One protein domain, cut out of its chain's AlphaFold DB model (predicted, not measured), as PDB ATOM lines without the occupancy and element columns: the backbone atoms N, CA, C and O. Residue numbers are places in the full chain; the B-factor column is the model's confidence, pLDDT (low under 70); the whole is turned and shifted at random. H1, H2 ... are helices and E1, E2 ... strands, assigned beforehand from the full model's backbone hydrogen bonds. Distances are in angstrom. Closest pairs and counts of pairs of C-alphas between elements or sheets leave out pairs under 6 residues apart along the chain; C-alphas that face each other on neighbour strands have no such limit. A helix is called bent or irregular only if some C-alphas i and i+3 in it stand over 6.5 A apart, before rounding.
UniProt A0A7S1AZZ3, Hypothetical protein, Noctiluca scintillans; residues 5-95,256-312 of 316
ATOM      1  N   TRP A   5      49.967  -5.466 -94.977       83.06
ATOM      2  CA  TRP A   5      50.876  -6.608 -94.918       83.06
ATOM      3  C   TRP A   5      50.741  -7.367 -96.233       83.06
ATOM      4  O   TRP A   5      49.684  -7.926 -96.519       83.06
ATOM      5  N   LEU A   6      51.790  -7.350 -97.051       79.81
ATOM      6  CA  LEU A   6      51.799  -7.988 -98.366       79.81
ATOM      7  C   LEU A   6      52.831  -9.109 -98.375       79.81
ATOM      8  O   LEU A   6      54.018  -8.838 -98.215       79.81
ATOM      9  N   GLY A   7      52.376 -10.346 -98.586       78.06
ATOM     10  CA  GLY A   7      53.257 -11.509 -98.716       78.06
ATOM     11  C   GLY A   7      53.842 -12.022 -97.399       78.06
ATOM     12  O   GLY A   7      54.929 -12.580 -97.409       78.06
ATOM     13  N   SER A   8      53.158 -11.826 -96.266       75.94
ATOM     14  CA  SER A   8      53.630 -12.379 -94.995       75.94
ATOM     15  C   SER A   8      53.435 -13.894 -94.928       75.94
ATOM     16  O   SER A   8      52.320 -14.354 -95.186       75.94
ATOM     17  N   SER A   9      54.449 -14.644 -94.493       76.62
ATOM     18  CA  SER A   9      54.320 -16.087 -94.259       76.62
ATOM     19  C   SER A   9      54.184 -16.424 -92.768       76.62
ATOM     20  O   SER A   9      54.766 -15.795 -91.880       76.62
ATOM     21  N   LEU A  10      53.380 -17.445 -92.473       78.12
ATOM     22  CA  LEU A  10      53.202 -17.982 -91.127       78.12
ATOM     23  C   LEU A  10      53.501 -19.478 -91.147       78.12
ATOM     24  O   LEU A  10      52.882 -20.224 -91.898       78.12
ATOM     25  N   ALA A  11      54.391 -19.921 -90.267       70.62
ATOM     26  CA  ALA A  11      54.527 -21.324 -89.904       70.62
ATOM     27  C   ALA A  11      53.876 -21.538 -88.544       70.62
ATOM     28  O   ALA A  11      54.262 -20.918 -87.549       70.62
ATOM     29  N   LEU A  12      52.926 -22.462 -88.498       70.19
ATOM     30  CA  LEU A  12      52.465 -23.059 -87.258       70.19
ATOM     31  C   LEU A  12      53.101 -24.442 -87.149       70.19
ATOM     32  O   LEU A  12      52.748 -25.352 -87.889       70.19
ATOM     33  N   ALA A  13      54.037 -24.601 -86.221       60.31
ATOM     34  CA  ALA A  13      54.506 -25.912 -85.809       60.31
ATOM     35  C   ALA A  13      53.766 -26.294 -84.528       60.31
ATOM     36  O   ALA A  13      53.750 -25.527 -83.567       60.31
ATOM     37  N   CYS A  14      53.161 -27.471 -84.495       64.19
ATOM     38  CA  CYS A  14      52.649 -28.070 -83.272       64.19
ATOM     39  C   CYS A  14      53.134 -29.517 -83.189       64.19
ATOM     40  O   CYS A  14      53.499 -30.102 -84.206       64.19
ATOM     41  N   ASP A  15      53.214 -30.075 -81.981       53.91
ATOM     42  CA  ASP A  15      53.627 -31.470 -81.795       53.91
ATOM     43  C   ASP A  15      52.671 -32.424 -82.532       53.91
ATOM     44  O   ASP A  15      51.556 -32.669 -82.059       53.91
ATOM     45  N   VAL A  16      53.127 -32.990 -83.655       48.72
ATOM     46  CA  VAL A  16      52.409 -34.046 -84.394       48.72
ATOM     47  C   VAL A  16      53.231 -35.296 -84.731       48.72
ATOM     48  O   VAL A  16      52.696 -36.179 -85.390       48.72
ATOM     49  N   GLY A  17      54.478 -35.462 -84.263       43.12
ATOM     50  CA  GLY A  17      55.189 -36.713 -84.611       43.12
ATOM     51  C   GLY A  17      56.436 -37.124 -83.832       43.12
ATOM     52  O   GLY A  17      56.816 -38.294 -83.876       43.12
ATOM     53  N   ALA A  18      57.076 -36.227 -83.083       47.81
ATOM     54  CA  ALA A  18      58.174 -36.598 -82.194       47.81
ATOM     55  C   ALA A  18      57.994 -35.876 -80.866       47.81
ATOM     56  O   ALA A  18      58.492 -34.772 -80.676       47.81
ATOM     57  N   LEU A  19      57.239 -36.497 -79.957       50.97
ATOM     58  CA  LEU A  19      57.159 -36.007 -78.587       50.97
ATOM     59  C   LEU A  19      58.588 -35.987 -78.018       50.97
ATOM     60  O   LEU A  19      59.216 -37.055 -78.003       50.97
ATOM     61  N   PRO A  20      59.109 -34.838 -77.544       56.72
ATOM     62  CA  PRO A  20      60.341 -34.839 -76.766       56.72
ATOM     63  C   PRO A  20      60.181 -35.803 -75.591       56.72
ATOM     64  O   PRO A  20      59.056 -36.088 -75.143       56.72
ATOM     65  N   LEU A  21      61.294 -36.340 -75.088       59.94
ATOM     66  CA  LEU A  21      61.218 -37.236 -73.940       59.94
ATOM     67  C   LEU A  21      60.471 -36.504 -72.823       59.94
ATOM     68  O   LEU A  21      60.697 -35.324 -72.569       59.94
ATOM     69  N   ARG A  22      59.539 -37.192 -72.153       58.34
ATOM     70  CA  ARG A  22      58.671 -36.576 -71.135       58.34
ATOM     71  C   ARG A  22      59.465 -35.752 -70.115       58.34
ATOM     72  O   ARG A  22      58.955 -34.736 -69.659       58.34
ATOM     73  N   GLN A  23      60.672 -36.201 -69.774       63.53
ATOM     74  CA  GLN A  23      61.569 -35.491 -68.872       63.53
ATOM     75  C   GLN A  23      62.000 -34.137 -69.448       63.53
ATOM     76  O   GLN A  23      61.812 -33.134 -68.783       63.53
ATOM     77  N   GLU A  24      62.414 -34.078 -70.715       68.19
ATOM     78  CA  GLU A  24      62.762 -32.829 -71.410       68.19
ATOM     79  C   GLU A  24      61.578 -31.853 -71.452       68.19
ATOM     80  O   GLU A  24      61.742 -30.648 -71.270       68.19
ATOM     81  N   MET A  25      60.358 -32.369 -71.645       60.59
ATOM     82  CA  MET A  25      59.150 -31.542 -71.671       60.59
ATOM     83  C   MET A  25      58.769 -31.009 -70.279       60.59
ATOM     84  O   MET A  25      58.294 -29.880 -70.165       60.59
ATOM     85  N   LEU A  26      58.952 -31.817 -69.230       58.88
ATOM     86  CA  LEU A  26      58.732 -31.402 -67.841       58.88
ATOM     87  C   LEU A  26      59.794 -30.392 -67.392       58.88
ATOM     88  O   LEU A  26      59.428 -29.363 -66.834       58.88
ATOM     89  N   ASP A  27      61.061 -30.632 -67.718       68.12
ATOM     90  CA  ASP A  27      62.177 -29.738 -67.405       68.12
ATOM     91  C   ASP A  27      62.000 -28.377 -68.107       68.12
ATOM     92  O   ASP A  27      62.187 -27.329 -67.489       68.12
ATOM     93  N   ALA A  28      61.551 -28.367 -69.371       63.22
ATOM     94  CA  ALA A  28      61.218 -27.137 -70.094       63.22
ATOM     95  C   ALA A  28      60.070 -26.361 -69.419       63.22
ATOM     96  O   ALA A  28      60.192 -25.157 -69.177       63.22
ATOM     97  N   LEU A  29      58.984 -27.057 -69.052       53.34
ATOM     98  CA  LEU A  29      57.840 -26.475 -68.340       53.34
ATOM     99  C   LEU A  29      58.232 -25.875 -66.982       53.34
ATOM    100  O   LEU A  29      57.784 -24.775 -66.655       53.34
ATOM    101  N   GLU A  30      59.053 -26.579 -66.200       65.81
ATOM    102  CA  GLU A  30      59.541 -26.120 -64.894       65.81
ATOM    103  C   GLU A  30      60.493 -24.923 -65.023       65.81
ATOM    104  O   GLU A  30      60.457 -24.013 -64.195       65.81
ATOM    105  N   CYS A  31      61.281 -24.863 -66.099       65.31
ATOM    106  CA  CYS A  31      62.196 -23.755 -66.374       65.31
ATOM    107  C   CYS A  31      61.524 -22.519 -67.002       65.31
ATOM    108  O   CYS A  31      62.234 -21.587 -67.383       65.31
ATOM    109  N   LEU A  32      60.189 -22.497 -67.167       49.47
ATOM    110  CA  LEU A  32      59.453 -21.472 -67.935       49.47
ATOM    111  C   LEU A  32      59.987 -21.272 -69.366       49.47
ATOM    112  O   LEU A  32      59.657 -20.289 -70.035       49.47
ATOM    113  N   GLN A  33      60.788 -22.211 -69.865       52.31
ATOM    114  CA  GLN A  33      61.084 -22.287 -71.279       52.31
ATOM    115  C   GLN A  33      59.810 -22.822 -71.897       52.31
ATOM    116  O   GLN A  33      59.458 -23.965 -71.640       52.31
ATOM    117  N   SER A  34      59.074 -21.974 -72.627       46.56
ATOM    118  CA  SER A  34      57.846 -22.395 -73.305       46.56
ATOM    119  C   SER A  34      58.148 -23.718 -73.999       46.56
ATOM    120  O   SER A  34      58.919 -23.697 -74.965       46.56
ATOM    121  N   PRO A  35      57.636 -24.867 -73.507       49.38
ATOM    122  CA  PRO A  35      57.888 -26.116 -74.191       49.38
ATOM    123  C   PRO A  35      57.357 -25.879 -75.593       49.38
ATOM    124  O   PRO A  35      56.271 -25.313 -75.762       49.38
ATOM    125  N   ALA A  36      58.149 -26.218 -76.599       50.78
ATOM    126  CA  ALA A  36      57.828 -25.973 -77.997       50.78
ATOM    127  C   ALA A  36      56.637 -26.830 -78.488       50.78
ATOM    128  O   ALA A  36      56.585 -27.199 -79.651       50.78
ATOM    129  N   ALA A  37      55.667 -27.131 -77.616       54.59
ATOM    130  CA  ALA A  37      54.436 -27.858 -77.889       54.59
ATOM    131  C   ALA A  37      53.631 -27.212 -79.027       54.59
ATOM    132  O   ALA A  37      52.923 -27.902 -79.762       54.59
ATOM    133  N   ALA A  38      53.749 -25.889 -79.175       59.97
ATOM    134  CA  ALA A  38      53.427 -25.185 -80.402       59.97
ATOM    135  C   ALA A  38      54.356 -23.976 -80.573       59.97
ATOM    136  O   ALA A  38      54.525 -23.173 -79.654       59.97
ATOM    137  N   ARG A  39      54.949 -23.833 -81.757       65.31
ATOM    138  CA  ARG A  39      55.732 -22.672 -82.169       65.31
ATOM    139  C   ARG A  39      55.020 -22.002 -83.334       65.31
ATOM    140  O   ARG A  39      54.910 -22.567 -84.416       65.31
ATOM    141  N   VAL A  40      54.573 -20.775 -83.107       68.88
ATOM    142  CA  VAL A  40      54.127 -19.889 -84.181       68.88
ATOM    143  C   VAL A  40      55.332 -19.071 -84.614       68.88
ATOM    144  O   VAL A  40      55.914 -18.352 -83.803       68.88
ATOM    145  N   SER A  41      55.736 -19.200 -85.872       70.94
ATOM    146  CA  SER A  41      56.786 -18.385 -86.465       70.94
ATOM    147  C   SER A  41      56.184 -17.572 -87.596       70.94
ATOM    148  O   SER A  41      55.798 -18.119 -88.623       70.94
ATOM    149  N   LEU A  42      56.126 -16.259 -87.414       69.56
ATOM    150  CA  LEU A  42      55.982 -15.335 -88.533       69.56
ATOM    151  C   LEU A  42      57.364 -15.202 -89.168       69.56
ATOM    152  O   LEU A  42      58.323 -14.824 -88.494       69.56
ATOM    153  N   PHE A  43      57.484 -15.570 -90.433       73.44
ATOM    154  CA  PHE A  43      58.724 -15.442 -91.189       73.44
ATOM    155  C   PHE A  43      58.386 -14.895 -92.562       73.44
ATOM    156  O   PHE A  43      57.258 -15.035 -93.010       73.44
ATOM    157  N   ASP A  44      59.353 -14.235 -93.192       67.31
ATOM    158  CA  ASP A  44      59.087 -13.429 -94.378       67.31
ATOM    159  C   ASP A  44      57.959 -12.422 -94.105       67.31
ATOM    160  O   ASP A  44      56.794 -12.643 -94.411       67.31
ATOM    161  N   TRP A  45      58.300 -11.305 -93.459       65.44
ATOM    162  CA  TRP A  45      57.343 -10.230 -93.158       65.44
ATOM    163  C   TRP A  45      56.791  -9.557 -94.427       65.44
ATOM    164  O   TRP A  45      55.981  -8.626 -94.321       65.44
ATOM    165  N   GLY A  46      57.252  -9.999 -95.604       75.69
ATOM    166  CA  GLY A  46      56.971  -9.404 -96.890       75.69
ATOM    167  C   GLY A  46      57.184  -7.895 -96.840       75.69
ATOM    168  O   GLY A  46      58.133  -7.391 -96.228       75.69
ATOM    169  N   ARG A  47      56.254  -7.147 -97.434       80.38
ATOM    170  CA  ARG A  47      56.181  -5.692 -97.277       80.38
ATOM    171  C   ARG A  47      55.160  -5.357 -96.191       80.38
ATOM    172  O   ARG A  47      53.954  -5.355 -96.438       80.38
ATOM    173  N   SER A  48      55.664  -5.078 -94.991       80.94
ATOM    174  CA  SER A  48      54.872  -4.604 -93.853       80.94
ATOM    175  C   SER A  48      54.956  -3.082 -93.750       80.94
ATOM    176  O   SER A  48      56.008  -2.528 -93.437       80.94
ATOM    177  N   GLU A  49      53.845  -2.391 -93.993       87.19
ATOM    178  CA  GLU A  49      53.744  -0.942 -93.820       87.19
ATOM    179  C   GLU A  49      52.964  -0.618 -92.555       87.19
ATOM    180  O   GLU A  49      51.728  -0.527 -92.557       87.19
ATOM    181  N   LEU A  50      53.723  -0.453 -91.472       86.31
ATOM    182  CA  LEU A  50      53.167  -0.076 -90.187       86.31
ATOM    183  C   LEU A  50      52.607   1.344 -90.246       86.31
ATOM    184  O   LEU A  50      53.234   2.263 -90.768       86.31
ATOM    185  N   ASN A  51      51.418   1.516 -89.689       89.81
ATOM    186  CA  ASN A  51      50.665   2.750 -89.743       89.81
ATOM    187  C   ASN A  51      50.271   3.202 -88.337       89.81
ATOM    188  O   ASN A  51      49.873   2.395 -87.491       89.81
ATOM    189  N   THR A  52      50.353   4.509 -88.105       93.75
ATOM    190  CA  THR A  52      49.888   5.147 -86.869       93.75
ATOM    191  C   THR A  52      48.581   5.877 -87.131       93.75
ATOM    192  O   THR A  52      48.231   6.153 -88.275       93.75
ATOM    193  N   GLU A  53      47.845   6.219 -86.078       95.12
ATOM    194  CA  GLU A  53      46.583   6.946 -86.240       95.12
ATOM    195  C   GLU A  53      46.789   8.318 -86.894       95.12
ATOM    196  O   GLU A  53      46.020   8.705 -87.768       95.12
ATOM    197  N   CYS A  54      47.864   9.019 -86.523       96.06
ATOM    198  CA  CYS A  54      48.228  10.302 -87.121       96.06
ATOM    199  C   CYS A  54      48.550  10.161 -88.617       96.06
ATOM    200  O   CYS A  54      48.008  10.906 -89.427       96.06
ATOM    201  N   LEU A  55      49.380   9.179 -88.992       95.06
ATOM    202  CA  LEU A  55      49.721   8.932 -90.396       95.06
ATOM    203  C   LEU A  55      48.486   8.547 -91.210       95.06
ATOM    204  O   LEU A  55      48.281   9.098 -92.283       95.06
ATOM    205  N   HIS A  56      47.634   7.673 -90.675       94.69
ATOM    206  CA  HIS A  56      46.426   7.219 -91.355       94.69
ATOM    207  C   HIS A  56      45.452   8.354 -91.663       94.69
ATOM    208  O   HIS A  56      44.939   8.410 -92.773       94.69
ATOM    209  N   ARG A  57      45.252   9.285 -90.719       95.06
ATOM    210  CA  ARG A  57      44.396  10.468 -90.921       95.06
ATOM    211  C   ARG A  57      44.900  11.406 -92.023       95.06
ATOM    212  O   ARG A  57      44.121  12.212 -92.513       95.06
ATOM    213  N   ASN A  58      46.182  11.322 -92.378       96.88
ATOM    214  CA  ASN A  58      46.801  12.147 -93.416       96.88
ATOM    215  C   ASN A  58      46.877  11.447 -94.784       96.88
ATOM    216  O   ASN A  58      47.361  12.058 -95.735       96.88
ATOM    217  N   LEU A  59      46.453  10.183 -94.888       96.00
ATOM    218  CA  LEU A  59      46.387   9.457 -96.159       96.00
ATOM    219  C   LEU A  59      45.185   9.918 -96.983       96.00
ATOM    220  O   LEU A  59      44.179  10.351 -96.414       96.00
ATOM    221  N   SER A  60      45.259   9.762 -98.306       97.06
ATOM    222  CA  SER A  60      44.084   9.971 -99.159       97.06
ATOM    223  C   SER A  60      42.991   8.936 -98.858       97.06
ATOM    224  O   SER A  60      43.279   7.842 -98.368       97.06
ATOM    225  N   ASP A  61      41.736   9.247 -99.185       96.94
ATOM    226  CA  ASP A  61      40.616   8.313 -98.990       96.94
ATOM    227  C   ASP A  61      40.834   6.986 -99.744       96.94
ATOM    228  O   ASP A  61      40.490   5.910 -99.248       96.94
ATOM    229  N   GLU A  62      41.469   7.043-100.921       95.81
ATOM    230  CA  GLU A  62      41.843   5.867-101.716       95.81
ATOM    231  C   GLU A  62      42.873   4.991-100.984       95.81
ATOM    232  O   GLU A  62      42.712   3.773-100.898       95.81
ATOM    233  N   GLU A  63      43.909   5.599-100.401       94.31
ATOM    234  CA  GLU A  63      44.933   4.889 -99.629       94.31
ATOM    235  C   GLU A  63      44.376   4.316 -98.320       94.31
ATOM    236  O   GLU A  63      44.761   3.214 -97.915       94.31
ATOM    237  N   GLN A  64      43.474   5.040 -97.651       94.62
ATOM    238  CA  GLN A  64      42.779   4.542 -96.463       94.62
ATOM    239  C   GLN A  64      41.944   3.304 -96.813       94.62
ATOM    240  O   GLN A  64      42.132   2.259 -96.186       94.62
ATOM    241  N   SER A  65      41.130   3.387 -97.869       92.62
ATOM    242  CA  SER A  65      40.281   2.285 -98.349       92.62
ATOM    243  C   SER A  65      41.103   1.059 -98.755       92.62
ATOM    244  O   SER A  65      40.788  -0.072 -98.381       92.62
ATOM    245  N   LEU A  66      42.210   1.266 -99.478       90.94
ATOM    246  CA  LEU A  66      43.110   0.186 -99.881       90.94
ATOM    247  C   LEU A  66      43.721  -0.522 -98.662       90.94
ATOM    248  O   LEU A  66      43.780  -1.752 -98.612       90.94
ATOM    249  N   ARG A  67      44.165   0.243 -97.658       92.12
ATOM    250  CA  ARG A  67      44.718  -0.315 -96.416       92.12
ATOM    251  C   ARG A  67      43.672  -1.075 -95.614       92.12
ATOM    252  O   ARG A  67      44.002  -2.114 -95.050       92.12
ATOM    253  N   GLU A  68      42.439  -0.583 -95.553       91.56
ATOM    254  CA  GLU A  68      41.324  -1.297 -94.923       91.56
ATOM    255  C   GLU A  68      41.075  -2.646 -95.598       91.56
ATOM    256  O   GLU A  68      41.023  -3.668 -94.909       91.56
ATOM    257  N   ALA A  69      41.033  -2.674 -96.932       90.75
ATOM    258  CA  ALA A  69      40.855  -3.905 -97.695       90.75
ATOM    259  C   ALA A  69      41.968  -4.932 -97.410       90.75
ATOM    260  O   ALA A  69      41.682  -6.080 -97.062       90.75
ATOM    261  N   TYR A  70      43.243  -4.528 -97.478       89.62
ATOM    262  CA  TYR A  70      44.362  -5.430 -97.169       89.62
ATOM    263  C   TYR A  70      44.385  -5.880 -95.708       89.62
ATOM    264  O   TYR A  70      44.745  -7.023 -95.423       89.62
ATOM    265  N   TRP A  71      43.983  -5.015 -94.779       91.38
ATOM    266  CA  TRP A  71      43.903  -5.373 -93.370       91.38
ATOM    267  C   TRP A  71      42.854  -6.458 -93.122       91.38
ATOM    268  O   TRP A  71      43.142  -7.435 -92.429       91.38
ATOM    269  N   VAL A  72      41.677  -6.350 -93.749       92.25
ATOM    270  CA  VAL A  72      40.642  -7.395 -93.703       92.25
ATOM    271  C   VAL A  72      41.167  -8.709 -94.285       92.25
ATOM    272  O   VAL A  72      40.994  -9.759 -93.665       92.25
ATOM    273  N   LEU A  73      41.858  -8.672 -95.431       90.88
ATOM    274  CA  LEU A  73      42.465  -9.869 -96.032       90.88
ATOM    275  C   LEU A  73      43.484 -10.531 -95.099       90.88
ATOM    276  O   LEU A  73      43.451 -11.749 -94.927       90.88
ATOM    277  N   TRP A  74      44.345  -9.743 -94.455       89.25
ATOM    278  CA  TRP A  74      45.317 -10.254 -93.490       89.25
ATOM    279  C   TRP A  74      44.631 -10.899 -92.278       89.25
ATOM    280  O   TRP A  74      44.964 -12.022 -91.899       89.25
ATOM    281  N   GLN A  75      43.618 -10.239 -91.704       92.31
ATOM    282  CA  GLN A  75      42.842 -10.786 -90.586       92.31
ATOM    283  C   GLN A  75      42.155 -12.103 -90.965       92.31
ATOM    284  O   GLN A  75      42.193 -13.060 -90.189       92.31
ATOM    285  N   ARG A  76      41.569 -12.175 -92.166       94.38
ATOM    286  CA  ARG A  76      40.977 -13.406 -92.706       94.38
ATOM    287  C   ARG A  76      42.018 -14.505 -92.871       94.38
ATOM    288  O   ARG A  76      41.768 -15.616 -92.422       94.38
ATOM    289  N   GLY A  77      43.180 -14.203 -93.450       91.44
ATOM    290  CA  GLY A  77      44.276 -15.164 -93.589       91.44
ATOM    291  C   GLY A  77      44.713 -15.727 -92.237       91.44
ATOM    292  O   GLY A  77      44.881 -16.933 -92.085       91.44
ATOM    293  N   MET A  78      44.792 -14.880 -91.210       90.38
ATOM    294  CA  MET A  78      45.168 -15.328 -89.870       90.38
ATOM    295  C   MET A  78      44.121 -16.218 -89.210       90.38
ATOM    296  O   MET A  78      44.461 -17.232 -88.597       90.38
ATOM    297  N   LEU A  79      42.845 -15.867 -89.358       93.81
ATOM    298  CA  LEU A  79      41.747 -16.708 -88.892       93.81
ATOM    299  C   LEU A  79      41.662 -18.019 -89.670       93.81
ATOM    300  O   LEU A  79      41.319 -19.032 -89.067       93.81
ATOM    301  N   ARG A  80      42.005 -18.015 -90.962       94.00
ATOM    302  CA  ARG A  80      42.055 -19.223 -91.785       94.00
ATOM    303  C   ARG A  80      43.089 -20.203 -91.255       94.00
ATOM    304  O   ARG A  80      42.732 -21.337 -90.984       94.00
ATOM    305  N   VAL A  81      44.309 -19.748 -90.958       90.69
ATOM    306  CA  VAL A  81      45.333 -20.637 -90.383       90.69
ATOM    307  C   VAL A  81      44.898 -21.221 -89.034       90.69
ATOM    308  O   VAL A  81      45.111 -22.400 -88.769       90.69
ATOM    309  N   ILE A  82      44.259 -20.425 -88.171       90.81
ATOM    310  CA  ILE A  82      43.729 -20.936 -86.895       90.81
ATOM    311  C   ILE A  82      42.612 -21.960 -87.137       90.81
ATOM    312  O   ILE A  82      42.566 -22.979 -86.452       90.81
ATOM    313  N   PHE A  83      41.710 -21.680 -88.078       93.50
ATOM    314  CA  PHE A  83      40.628 -22.583 -88.455       93.50
ATOM    315  C   PHE A  83      41.188 -23.917 -88.960       93.50
ATOM    316  O   PHE A  83      40.852 -24.950 -88.384       93.50
ATOM    317  N   ASP A  84      42.104 -23.883 -89.928       90.88
ATOM    318  CA  ASP A  84      42.727 -25.070 -90.522       90.88
ATOM    319  C   ASP A  84      43.472 -25.886 -89.459       90.88
ATOM    320  O   ASP A  84      43.273 -27.092 -89.350       90.88
ATOM    321  N   ALA A  85      44.207 -25.230 -88.556       88.88
ATOM    322  CA  ALA A  85      44.883 -25.908 -87.450       88.88
ATOM    323  C   ALA A  85      43.917 -26.638 -86.497       88.88
ATOM    324  O   ALA A  85      44.227 -27.717 -85.987       88.88
ATOM    325  N   ILE A  86      42.742 -26.056 -86.223       89.94
ATOM    326  CA  ILE A  86      41.710 -26.714 -85.409       89.94
ATOM    327  C   ILE A  86      41.097 -27.877 -86.188       89.94
ATOM    328  O   ILE A  86      40.876 -28.937 -85.600       89.94
ATOM    329  N   VAL A  87      40.820 -27.696 -87.480       90.88
ATOM    330  CA  VAL A  87      40.289 -28.748 -88.352       90.88
ATOM    331  C   VAL A  87      41.258 -29.927 -88.410       90.88
ATOM    332  O   VAL A  87      40.837 -31.047 -88.139       90.88
ATOM    333  N   ASP A  88      42.548 -29.695 -88.632       87.38
ATOM    334  CA  ASP A  88      43.577 -30.739 -88.656       87.38
ATOM    335  C   ASP A  88      43.715 -31.441 -87.305       87.38
ATOM    336  O   ASP A  88      43.762 -32.672 -87.232       87.38
ATOM    337  N   TYR A  89      43.660 -30.687 -86.204       86.31
ATOM    338  CA  TYR A  89      43.613 -31.289 -84.873       86.31
ATOM    339  C   TYR A  89      42.396 -32.212 -84.707       86.31
ATOM    340  O   TYR A  89      42.511 -33.289 -84.121       86.31
ATOM    341  N   GLN A  90      41.225 -31.824 -85.221       87.06
ATOM    342  CA  GLN A  90      40.031 -32.673 -85.201       87.06
ATOM    343  C   GLN A  90      40.146 -33.863 -86.166       87.06
ATOM    344  O   GLN A  90      39.715 -34.958 -85.806       87.06
ATOM    345  N   ARG A  91      40.773 -33.696 -87.337       87.06
ATOM    346  CA  ARG A  91      41.061 -34.787 -88.283       87.06
ATOM    347  C   ARG A  91      41.946 -35.848 -87.639       87.06
ATOM    348  O   ARG A  91      41.670 -37.029 -87.786       87.06
ATOM    349  N   MET A  92      42.966 -35.461 -86.878       85.19
ATOM    350  CA  MET A  92      43.901 -36.419 -86.274       85.19
ATOM    351  C   MET A  92      43.446 -36.944 -84.907       85.19
ATOM    352  O   MET A  92      43.669 -38.111 -84.576       85.19
ATOM    353  N   PHE A  93      42.820 -36.083 -84.098       85.56
ATOM    354  CA  PHE A  93      42.553 -36.343 -82.679       85.56
ATOM    355  C   PHE A  93      41.102 -36.127 -82.246       85.56
ATOM    356  O   PHE A  93      40.775 -36.331 -81.073       85.56
ATOM    357  N   GLY A  94      40.224 -35.691 -83.147       80.38
ATOM    358  CA  GLY A  94      38.792 -35.508 -82.891       80.38
ATOM    359  C   GLY A  94      38.005 -36.813 -82.902       80.38
ATOM    360  O   GLY A  94      36.852 -36.850 -82.464       80.38
ATOM    361  N   TRP A  95      38.633 -37.903 -83.349       73.56
ATOM    362  CA  TRP A  95      38.034 -39.227 -83.376       73.56
ATOM    363  C   TRP A  95      37.751 -39.720 -81.957       73.56
ATOM    364  O   TRP A  95      38.617 -40.215 -81.238       73.56
ATOM    365  N   VAL A 256      39.012 -32.293 -72.512       85.44
ATOM    366  CA  VAL A 256      40.065 -31.492 -73.154       85.44
ATOM    367  C   VAL A 256      39.464 -30.713 -74.311       85.44
ATOM    368  O   VAL A 256      39.590 -29.495 -74.343       85.44
ATOM    369  N   VAL A 257      38.718 -31.400 -75.182       85.75
ATOM    370  CA  VAL A 257      38.011 -30.776 -76.309       85.75
ATOM    371  C   VAL A 257      37.072 -29.679 -75.800       85.75
ATOM    372  O   VAL A 257      37.194 -28.528 -76.202       85.75
ATOM    373  N   ARG A 258      36.203 -29.979 -74.822       89.06
ATOM    374  CA  ARG A 258      35.318 -28.966 -74.214       89.06
ATOM    375  C   ARG A 258      36.080 -27.773 -73.634       89.06
ATOM    376  O   ARG A 258      35.629 -26.641 -73.782       89.06
ATOM    377  N   SER A 259      37.215 -28.012 -72.982       87.88
ATOM    378  CA  SER A 259      38.033 -26.942 -72.399       87.88
ATOM    379  C   SER A 259      38.656 -26.053 -73.475       87.88
ATOM    380  O   SER A 259      38.637 -24.836 -73.317       87.88
ATOM    381  N   LEU A 260      39.142 -26.636 -74.577       87.75
ATOM    382  CA  LEU A 260      39.660 -25.901 -75.733       87.75
ATOM    383  C   LEU A 260      38.594 -24.956 -76.302       87.75
ATOM    384  O   LEU A 260      38.812 -23.748 -76.354       87.75
ATOM    385  N   TYR A 261      37.412 -25.480 -76.634       90.81
ATOM    386  CA  TYR A 261      36.314 -24.670 -77.173       90.81
ATOM    387  C   TYR A 261      35.818 -23.606 -76.186       90.81
ATOM    388  O   TYR A 261      35.483 -22.496 -76.594       90.81
ATOM    389  N   ALA A 262      35.836 -23.890 -74.880       90.25
ATOM    390  CA  ALA A 262      35.512 -22.895 -73.862       90.25
ATOM    391  C   ALA A 262      36.557 -21.765 -73.783       90.25
ATOM    392  O   ALA A 262      36.189 -20.614 -73.554       90.25
ATOM    393  N   VAL A 263      37.850 -22.067 -73.949       90.44
ATOM    394  CA  VAL A 263      38.919 -21.054 -74.009       90.44
ATOM    395  C   VAL A 263      38.767 -20.196 -75.261       90.44
ATOM    396  O   VAL A 263      38.706 -18.975 -75.134       90.44
ATOM    397  N   LEU A 264      38.639 -20.821 -76.437       90.88
ATOM    398  CA  LEU A 264      38.437 -20.115 -77.707       90.88
ATOM    399  C   LEU A 264      37.203 -19.216 -77.645       90.88
ATOM    400  O   LEU A 264      37.272 -18.039 -77.991       90.88
ATOM    401  N   GLY A 265      36.102 -19.734 -77.096       93.62
ATOM    402  CA  GLY A 265      34.882 -18.958 -76.962       93.62
ATOM    403  C   GLY A 265      35.033 -17.732 -76.057       93.62
ATOM    404  O   GLY A 265      34.595 -16.639 -76.407       93.62
ATOM    405  N   ARG A 266      35.753 -17.853 -74.931       94.44
ATOM    406  CA  ARG A 266      36.086 -16.685 -74.093       94.44
ATOM    407  C   ARG A 266      36.981 -15.678 -74.816       94.44
ATOM    408  O   ARG A 266      36.779 -14.480 -74.650       94.44
ATOM    409  N   MET A 267      37.960 -16.140 -75.595       92.62
ATOM    410  CA  MET A 267      38.871 -15.260 -76.344       92.62
ATOM    411  C   MET A 267      38.151 -14.485 -77.453       92.62
ATOM    412  O   MET A 267      38.477 -13.326 -77.723       92.62
ATOM    413  N   TRP A 268      37.171 -15.114 -78.098       94.81
ATOM    414  CA  TRP A 268      36.429 -14.516 -79.207       94.81
ATOM    415  C   TRP A 268      35.156 -13.793 -78.770       94.81
ATOM    416  O   TRP A 268      34.661 -12.954 -79.517       94.81
ATOM    417  N   GLY A 269      34.711 -14.022 -77.532       94.94
ATOM    418  CA  GLY A 269      33.553 -13.364 -76.929       94.94
ATOM    419  C   GLY A 269      32.221 -14.069 -77.192       94.94
ATOM    420  O   GLY A 269      31.188 -13.525 -76.818       94.94
ATOM    421  N   ASP A 270      32.237 -15.266 -77.784       94.88
ATOM    422  CA  ASP A 270      31.053 -16.053 -78.140       94.88
ATOM    423  C   ASP A 270      31.270 -17.535 -77.823       94.88
ATOM    424  O   ASP A 270      32.381 -18.043 -77.924       94.88
ATOM    425  N   ALA A 271      30.213 -18.274 -77.483       94.62
ATOM    426  CA  ALA A 271      30.320 -19.729 -77.381       94.62
ATOM    427  C   ALA A 271      30.583 -20.341 -78.768       94.62
ATOM    428  O   ALA A 271      29.893 -20.020 -79.734       94.62
ATOM    429  N   LEU A 272      31.567 -21.240 -78.855       93.75
ATOM    430  CA  LEU A 272      31.979 -21.868 -80.108       93.75
ATOM    431  C   LEU A 272      31.414 -23.290 -80.207       93.75
ATOM    432  O   LEU A 272      31.677 -24.110 -79.326       93.75
ATOM    433  N   ASP A 273      30.658 -23.581 -81.269       91.69
ATOM    434  CA  ASP A 273      30.154 -24.932 -81.550       91.69
ATOM    435  C   ASP A 273      31.265 -25.788 -82.192       91.69
ATOM    436  O   ASP A 273      31.716 -25.465 -83.295       91.69
ATOM    437  N   PRO A 274      31.707 -26.892 -81.556       90.56
ATOM    438  CA  PRO A 274      32.695 -27.796 -82.138       90.56
ATOM    439  C   PRO A 274      32.297 -28.363 -83.504       90.56
ATOM    440  O   PRO A 274      33.173 -28.704 -84.297       90.56
ATOM    441  N   LYS A 275      30.991 -28.461 -83.796       90.12
ATOM    442  CA  LYS A 275      30.484 -29.029 -85.053       90.12
ATOM    443  C   LYS A 275      30.970 -28.285 -86.293       90.12
ATOM    444  O   LYS A 275      31.144 -28.934 -87.318       90.12
ATOM    445  N   LEU A 276      31.251 -26.984 -86.175       89.56
ATOM    446  CA  LEU A 276      31.798 -26.166 -87.264       89.56
ATOM    447  C   LEU A 276      33.121 -26.728 -87.797       89.56
ATOM    448  O   LEU A 276      33.387 -26.685 -88.989       89.56
ATOM    449  N   PHE A 277      33.938 -27.300 -86.911       91.06
ATOM    450  CA  PHE A 277      35.248 -27.845 -87.267       91.06
ATOM    451  C   PHE A 277      35.180 -29.343 -87.547       91.06
ATOM    452  O   PHE A 277      35.916 -29.841 -88.387       91.06
ATOM    453  N   VAL A 278      34.294 -30.070 -86.858       85.62
ATOM    454  CA  VAL A 278      34.111 -31.512 -87.084       85.62
ATOM    455  C   VAL A 278      33.550 -31.784 -88.478       85.62
ATOM    456  O   VAL A 278      33.974 -32.747 -89.107       85.62
ATOM    457  N   ALA A 279      32.630 -30.949 -88.972       84.00
ATOM    458  CA  ALA A 279      32.114 -31.076 -90.331       84.00
ATOM    459  C   ALA A 279      33.235 -30.877 -91.362       84.00
ATOM    460  O   ALA A 279      33.484 -31.776 -92.158       84.00
ATOM    461  N   ALA A 280      33.991 -29.778 -91.255       84.38
ATOM    462  CA  ALA A 280      35.167 -29.515 -92.089       84.38
ATOM    463  C   ALA A 280      36.220 -30.643 -92.025       84.38
ATOM    464  O   ALA A 280      36.796 -31.029 -93.039       84.38
ATOM    465  N   ALA A 281      36.437 -31.216 -90.838       83.12
ATOM    466  CA  ALA A 281      37.378 -32.311 -90.625       83.12
ATOM    467  C   ALA A 281      36.908 -33.651 -91.209       83.12
ATOM    468  O   ALA A 281      37.734 -34.511 -91.499       83.12
ATOM    469  N   ALA A 282      35.599 -33.857 -91.356       82.31
ATOM    470  CA  ALA A 282      35.044 -35.110 -91.858       82.31
ATOM    471  C   ALA A 282      35.135 -35.248 -93.385       82.31
ATOM    472  O   ALA A 282      34.970 -36.357 -93.897       82.31
ATOM    473  N   HIS A 283      35.363 -34.143 -94.097       83.88
ATOM    474  CA  HIS A 283      35.484 -34.142 -95.549       83.88
ATOM    475  C   HIS A 283      36.801 -34.769 -96.001       83.88
ATOM    476  O   HIS A 283      37.843 -34.585 -95.370       83.88
ATOM    477  N   ASP A 284      36.737 -35.521 -97.099       81.38
ATOM    478  CA  ASP A 284      37.920 -36.069 -97.751       81.38
ATOM    479  C   ASP A 284      38.573 -34.960 -98.585       81.38
ATOM    480  O   ASP A 284      37.953 -34.508 -99.546       81.38
ATOM    481  N   PRO A 285      39.796 -34.508 -98.266       77.81
ATOM    482  CA  PRO A 285      40.466 -33.460 -99.027       77.81
ATOM    483  C   PRO A 285      40.835 -33.893-100.449       77.81
ATOM    484  O   PRO A 285      41.268 -33.061-101.233       77.81
ATOM    485  N   GLY A 286      40.690 -35.181-100.785       76.06
ATOM    486  CA  GLY A 286      40.825 -35.683-102.154       76.06
ATOM    487  C   GLY A 286      39.539 -35.618-102.983       76.06
ATOM    488  O   GLY A 286      39.566 -36.056-104.125       76.06
ATOM    489  N   ALA A 287      38.416 -35.142-102.434       83.25
ATOM    490  CA  ALA A 287      37.193 -34.956-103.215       83.25
ATOM    491  C   ALA A 287      37.298 -33.718-104.121       83.25
ATOM    492  O   ALA A 287      37.846 -32.695-103.708       83.25
ATOM    493  N   ASP A 288      36.708 -33.784-105.318       80.69
ATOM    494  CA  ASP A 288      36.727 -32.696-106.310       80.69
ATOM    495  C   ASP A 288      36.215 -31.355-105.757       80.69
ATOM    496  O   ASP A 288      36.676 -30.287-106.160       80.69
ATOM    497  N   ASP A 289      35.272 -31.401-104.814       85.69
ATOM    498  CA  ASP A 289      34.648 -30.233-104.192       85.69
ATOM    499  C   ASP A 289      35.211 -29.900-102.800       85.69
ATOM    500  O   ASP A 289      34.708 -28.997-102.124       85.69
ATOM    501  N   ALA A 290      36.277 -30.575-102.358       85.38
ATOM    502  CA  ALA A 290      36.806 -30.424-101.004       85.38
ATOM    503  C   ALA A 290      37.228 -28.981-100.688       85.38
ATOM    504  O   ALA A 290      36.913 -28.460 -99.616       85.38
ATOM    505  N   ALA A 291      37.897 -28.310-101.629       84.75
ATOM    506  CA  ALA A 291      38.331 -26.924-101.456       84.75
ATOM    507  C   ALA A 291      37.142 -25.953-101.330       84.75
ATOM    508  O   ALA A 291      37.178 -25.022-100.520       84.75
ATOM    509  N   GLU A 292      36.072 -26.178-102.097       90.06
ATOM    510  CA  GLU A 292      34.850 -25.372-102.036       90.06
ATOM    511  C   GLU A 292      34.122 -25.584-100.706       90.06
ATOM    512  O   GLU A 292      33.774 -24.613-100.028       90.06
ATOM    513  N   GLN A 293      33.969 -26.837-100.277       90.31
ATOM    514  CA  GLN A 293      33.354 -27.178 -98.994       90.31
ATOM    515  C   GLN A 293      34.150 -26.607 -97.812       90.31
ATOM    516  O   GLN A 293      33.572 -26.012 -96.902       90.31
ATOM    517  N   GLU A 294      35.480 -26.727 -97.819       89.38
ATOM    518  CA  GLU A 294      36.333 -26.176 -96.761       89.38
ATOM    519  C   GLU A 294      36.290 -24.639 -96.731       89.38
ATOM    520  O   GLU A 294      36.343 -24.023 -95.660       89.38
ATOM    521  N   SER A 295      36.160 -23.996 -97.893       91.56
ATOM    522  CA  SER A 295      35.911 -22.554 -97.988       91.56
ATOM    523  C   SER A 295      34.548 -22.184 -97.388       91.56
ATOM    524  O   SER A 295      34.460 -21.258 -96.579       91.56
ATOM    525  N   ALA A 296      33.496 -22.950 -97.693       93.69
ATOM    526  CA  ALA A 296      32.152 -22.730 -97.161       93.69
ATOM    527  C   ALA A 296      32.094 -22.872 -95.629       93.69
ATOM    528  O   ALA A 296      31.527 -22.009 -94.955       93.69
ATOM    529  N   HIS A 297      32.738 -23.897 -95.057       94.25
ATOM    530  CA  HIS A 297      32.828 -24.070 -93.598       94.25
ATOM    531  C   HIS A 297      33.570 -22.918 -92.919       94.25
ATOM    532  O   HIS A 297      33.204 -22.494 -91.820       94.25
ATOM    533  N   PHE A 298      34.598 -22.375 -93.572       96.19
ATOM    534  CA  PHE A 298      35.313 -21.214 -93.057       96.19
ATOM    535  C   PHE A 298      34.457 -19.942 -93.077       96.19
ATOM    536  O   PHE A 298      34.451 -19.203 -92.091       96.19
ATOM    537  N   GLU A 299      33.684 -19.697 -94.139       95.69
ATOM    538  CA  GLU A 299      32.729 -18.580 -94.155       95.69
ATOM    539  C   GLU A 299      31.630 -18.763 -93.095       95.69
ATOM    540  O   GLU A 299      31.277 -17.802 -92.406       95.69
ATOM    541  N   GLU A 300      31.137 -19.990 -92.879       95.19
ATOM    542  CA  GLU A 300      30.203 -20.265 -91.782       95.19
ATOM    543  C   GLU A 300      30.838 -19.933 -90.425       95.19
ATOM    544  O   GLU A 300      30.213 -19.271 -89.591       95.19
ATOM    545  N   PHE A 301      32.092 -20.324 -90.200       95.69
ATOM    546  CA  PHE A 301      32.828 -19.984 -88.986       95.69
ATOM    547  C   PHE A 301      32.915 -18.465 -88.755       95.69
ATOM    548  O   PHE A 301      32.572 -17.996 -87.660       95.69
ATOM    549  N   LEU A 302      33.308 -17.689 -89.773       96.50
ATOM    550  CA  LEU A 302      33.368 -16.224 -89.684       96.50
ATOM    551  C   LEU A 302      31.990 -15.616 -89.386       96.50
ATOM    552  O   LEU A 302      31.877 -14.682 -88.590       96.50
ATOM    553  N   PHE A 303      30.931 -16.179 -89.967       95.69
ATOM    554  CA  PHE A 303      29.565 -15.709 -89.767       95.69
ATOM    555  C   PHE A 303      29.029 -16.007 -88.357       95.69
ATOM    556  O   PHE A 303      28.355 -15.173 -87.733       95.69
ATOM    557  N   LYS A 304      29.311 -17.200 -87.821       94.69
ATOM    558  CA  LYS A 304      28.788 -17.643 -86.518       94.69
ATOM    559  C   LYS A 304      29.430 -16.895 -85.354       94.69
ATOM    560  O   LYS A 304      28.716 -16.563 -84.406       94.69
ATOM    561  N   VAL A 305      30.722 -16.582 -85.432       95.75
ATOM    562  CA  VAL A 305      31.421 -15.808 -84.397       95.75
ATOM    563  C   VAL A 305      31.167 -14.317 -84.615       95.75
ATOM    564  O   VAL A 305      31.629 -13.723 -85.586       95.75
ATOM    565  N   ARG A 306      30.448 -13.668 -83.693       95.88
ATOM    566  CA  ARG A 306      29.996 -12.273 -83.821       95.88
ATOM    567  C   ARG A 306      31.154 -11.319 -84.089       95.88
ATOM    568  O   ARG A 306      31.005 -10.402 -84.892       95.88
ATOM    569  N   ARG A 307      32.297 -11.541 -83.436       95.94
ATOM    570  CA  ARG A 307      33.510 -10.726 -83.602       95.94
ATOM    571  C   ARG A 307      34.092 -10.780 -85.021       95.94
ATOM    572  O   ARG A 307      34.804  -9.854 -85.398       95.94
ATOM    573  N   PHE A 308      33.804 -11.829 -85.790       96.38
ATOM    574  CA  PHE A 308      34.382 -12.062 -87.118       96.38
ATOM    575  C   PHE A 308      33.425 -11.754 -88.271       96.38
ATOM    576  O   PHE A 308      33.865 -11.724 -89.410       96.38
ATOM    577  N   ARG A 309      32.153 -11.438 -87.998       95.56
ATOM    578  CA  ARG A 309      31.147 -11.170 -89.044       95.56
ATOM    579  C   ARG A 309      31.529 -10.066 -90.023       95.56
ATOM    580  O   ARG A 309      31.223 -10.177 -91.200       95.56
ATOM    581  N   GLY A 310      32.214  -9.024 -89.550       94.75
ATOM    582  CA  GLY A 310      32.717  -7.949 -90.413       94.75
ATOM    583  C   GLY A 310      33.855  -8.377 -91.348       94.75
ATOM    584  O   GLY A 310      34.314  -7.572 -92.144       94.75
ATOM    585  N   LEU A 311      34.333  -9.617 -91.221       95.75
ATOM    586  CA  LEU A 311      35.336 -10.223 -92.087       95.75
ATOM    587  C   LEU A 311      34.722 -11.213 -93.076       95.75
ATOM    588  O   LEU A 311      35.465 -11.719 -93.911       95.75
ATOM    589  N   CYS A 312      33.428 -11.540 -92.988       94.06
ATOM    590  CA  CYS A 312      32.773 -12.356 -94.008       94.06
ATOM    591  C   CYS A 312      32.892 -11.656 -95.362       94.06
ATOM    592  O   CYS A 312      32.854 -10.428 -95.433       94.06
TER     593      CYS A 312
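Overview. This is residues 5 to 95 and 256 to 312 of the 316 residues of the protein "Hypothetical protein" of Noctiluca scintillans (UniProt A0A7S1AZZ3). One long helix, H3, makes the long axis of the model, with a two-stranded ribbon, E1 and E2, running beside it on one side and a group of short helices on another, where the pair H5 and H6 crosses it. H1 lies beyond the end of the ribbon where E1 ends and E2 begins, and the short H2 comes just before the start of H3. The printed part has 148 residues with seven named helices and three named strands, in the order E1 H1 E2 E3 H2 H3 H4 H5 H6 H7; the sheet E1 - E2 is antiparallel and the class is mostly helix. The whole is loose, with a radius of gyration of the C-alphas of 18.6 A and spans of 56 by 42 by 31 A.

Along the chain. E1, residues 9 to 14, begins at C-alpha 9 at (54.320, -16.087, -94.259) and is 16.3 A long. H1 is residues 22 to 30, E2 residues 38 to 43 with 15.5 A, E3 residues 47 to 49 and H2 residues 53 to 57. H3, residues 61 to 93, runs 47.6 A from C-alpha 61 at (40.616, 8.313, -98.990). After the cut come H4, residues 256 to 268, 18.4 A; H5, residues 275 to 282; H6, residues 290 to 304, 20.9 A; and H7, residues 306 to 311, ending at C-alpha 311 at (35.336, -10.223, -92.087). H7 is irregular, with C-alphas 307 and 310 7.4 A apart.

Arrangement. E1 and E2 are antiparallel neighbours at 166 degrees, with N 11 and O 41 at 2.8 A and N 39 and O 13 at 2.8 A, within hydrogen-bond range. E3 pairs with no named strand, but its residues 47 to 48 pair antiparallel with residues 5 to 6. E1 and H3 are near each other, with 10 pairs of C-alphas within 10 A. H1 and H3 are apart. H2 and H3 are close but not clearly touching, the closest C-alphas, of His 56 and Gln 64, being 6.8 A apart. H3 touches H5 with residues 83 to 91 alone, at a steep tilt of 66 degrees; the closest C-alphas, of Arg 91 and Ala 281, are 5.0 A apart. H5 and H6 form a helical hairpin at a shallow tilt of 9 degrees, opposite ways, with the closest C-alphas, of Ala 280 and Glu 294, 5.9 A apart. H6 and H7 touch only at the corner, the closest C-alphas, of Phe 303 and Arg 309, being 4.9 A apart. H3 and H7 only just touch, with 3 pairs of C-alphas within 8 A, the closest being Val 72 and Leu 311 at 6.2 A. H4 touches no helix; it is close to but not clearly touching H7, the closest C-alphas, of Trp 268 and Arg 307, being 6.5 A apart. In H1, H2, H3, H4 and H6 every O i to N i+4 pair is within hydrogen-bond range; H5 has 3 of 4, and H7 has 0 of 2 but 2 of 3 O i to N i+3 pairs.

Size, cuts and confidence. The two C-alphas farthest apart, of Gln 23 and Ser 60, are 57.4 A from each other. Residues 96 to 255 are not printed, and C-alphas 95 and 256 are 13.0 A apart across the cut. Of the links that are printed whole, none is long. The mean pLDDT of the printed part is 82.6; residues 13 to 40, 42 and 44 to 45 are under 70.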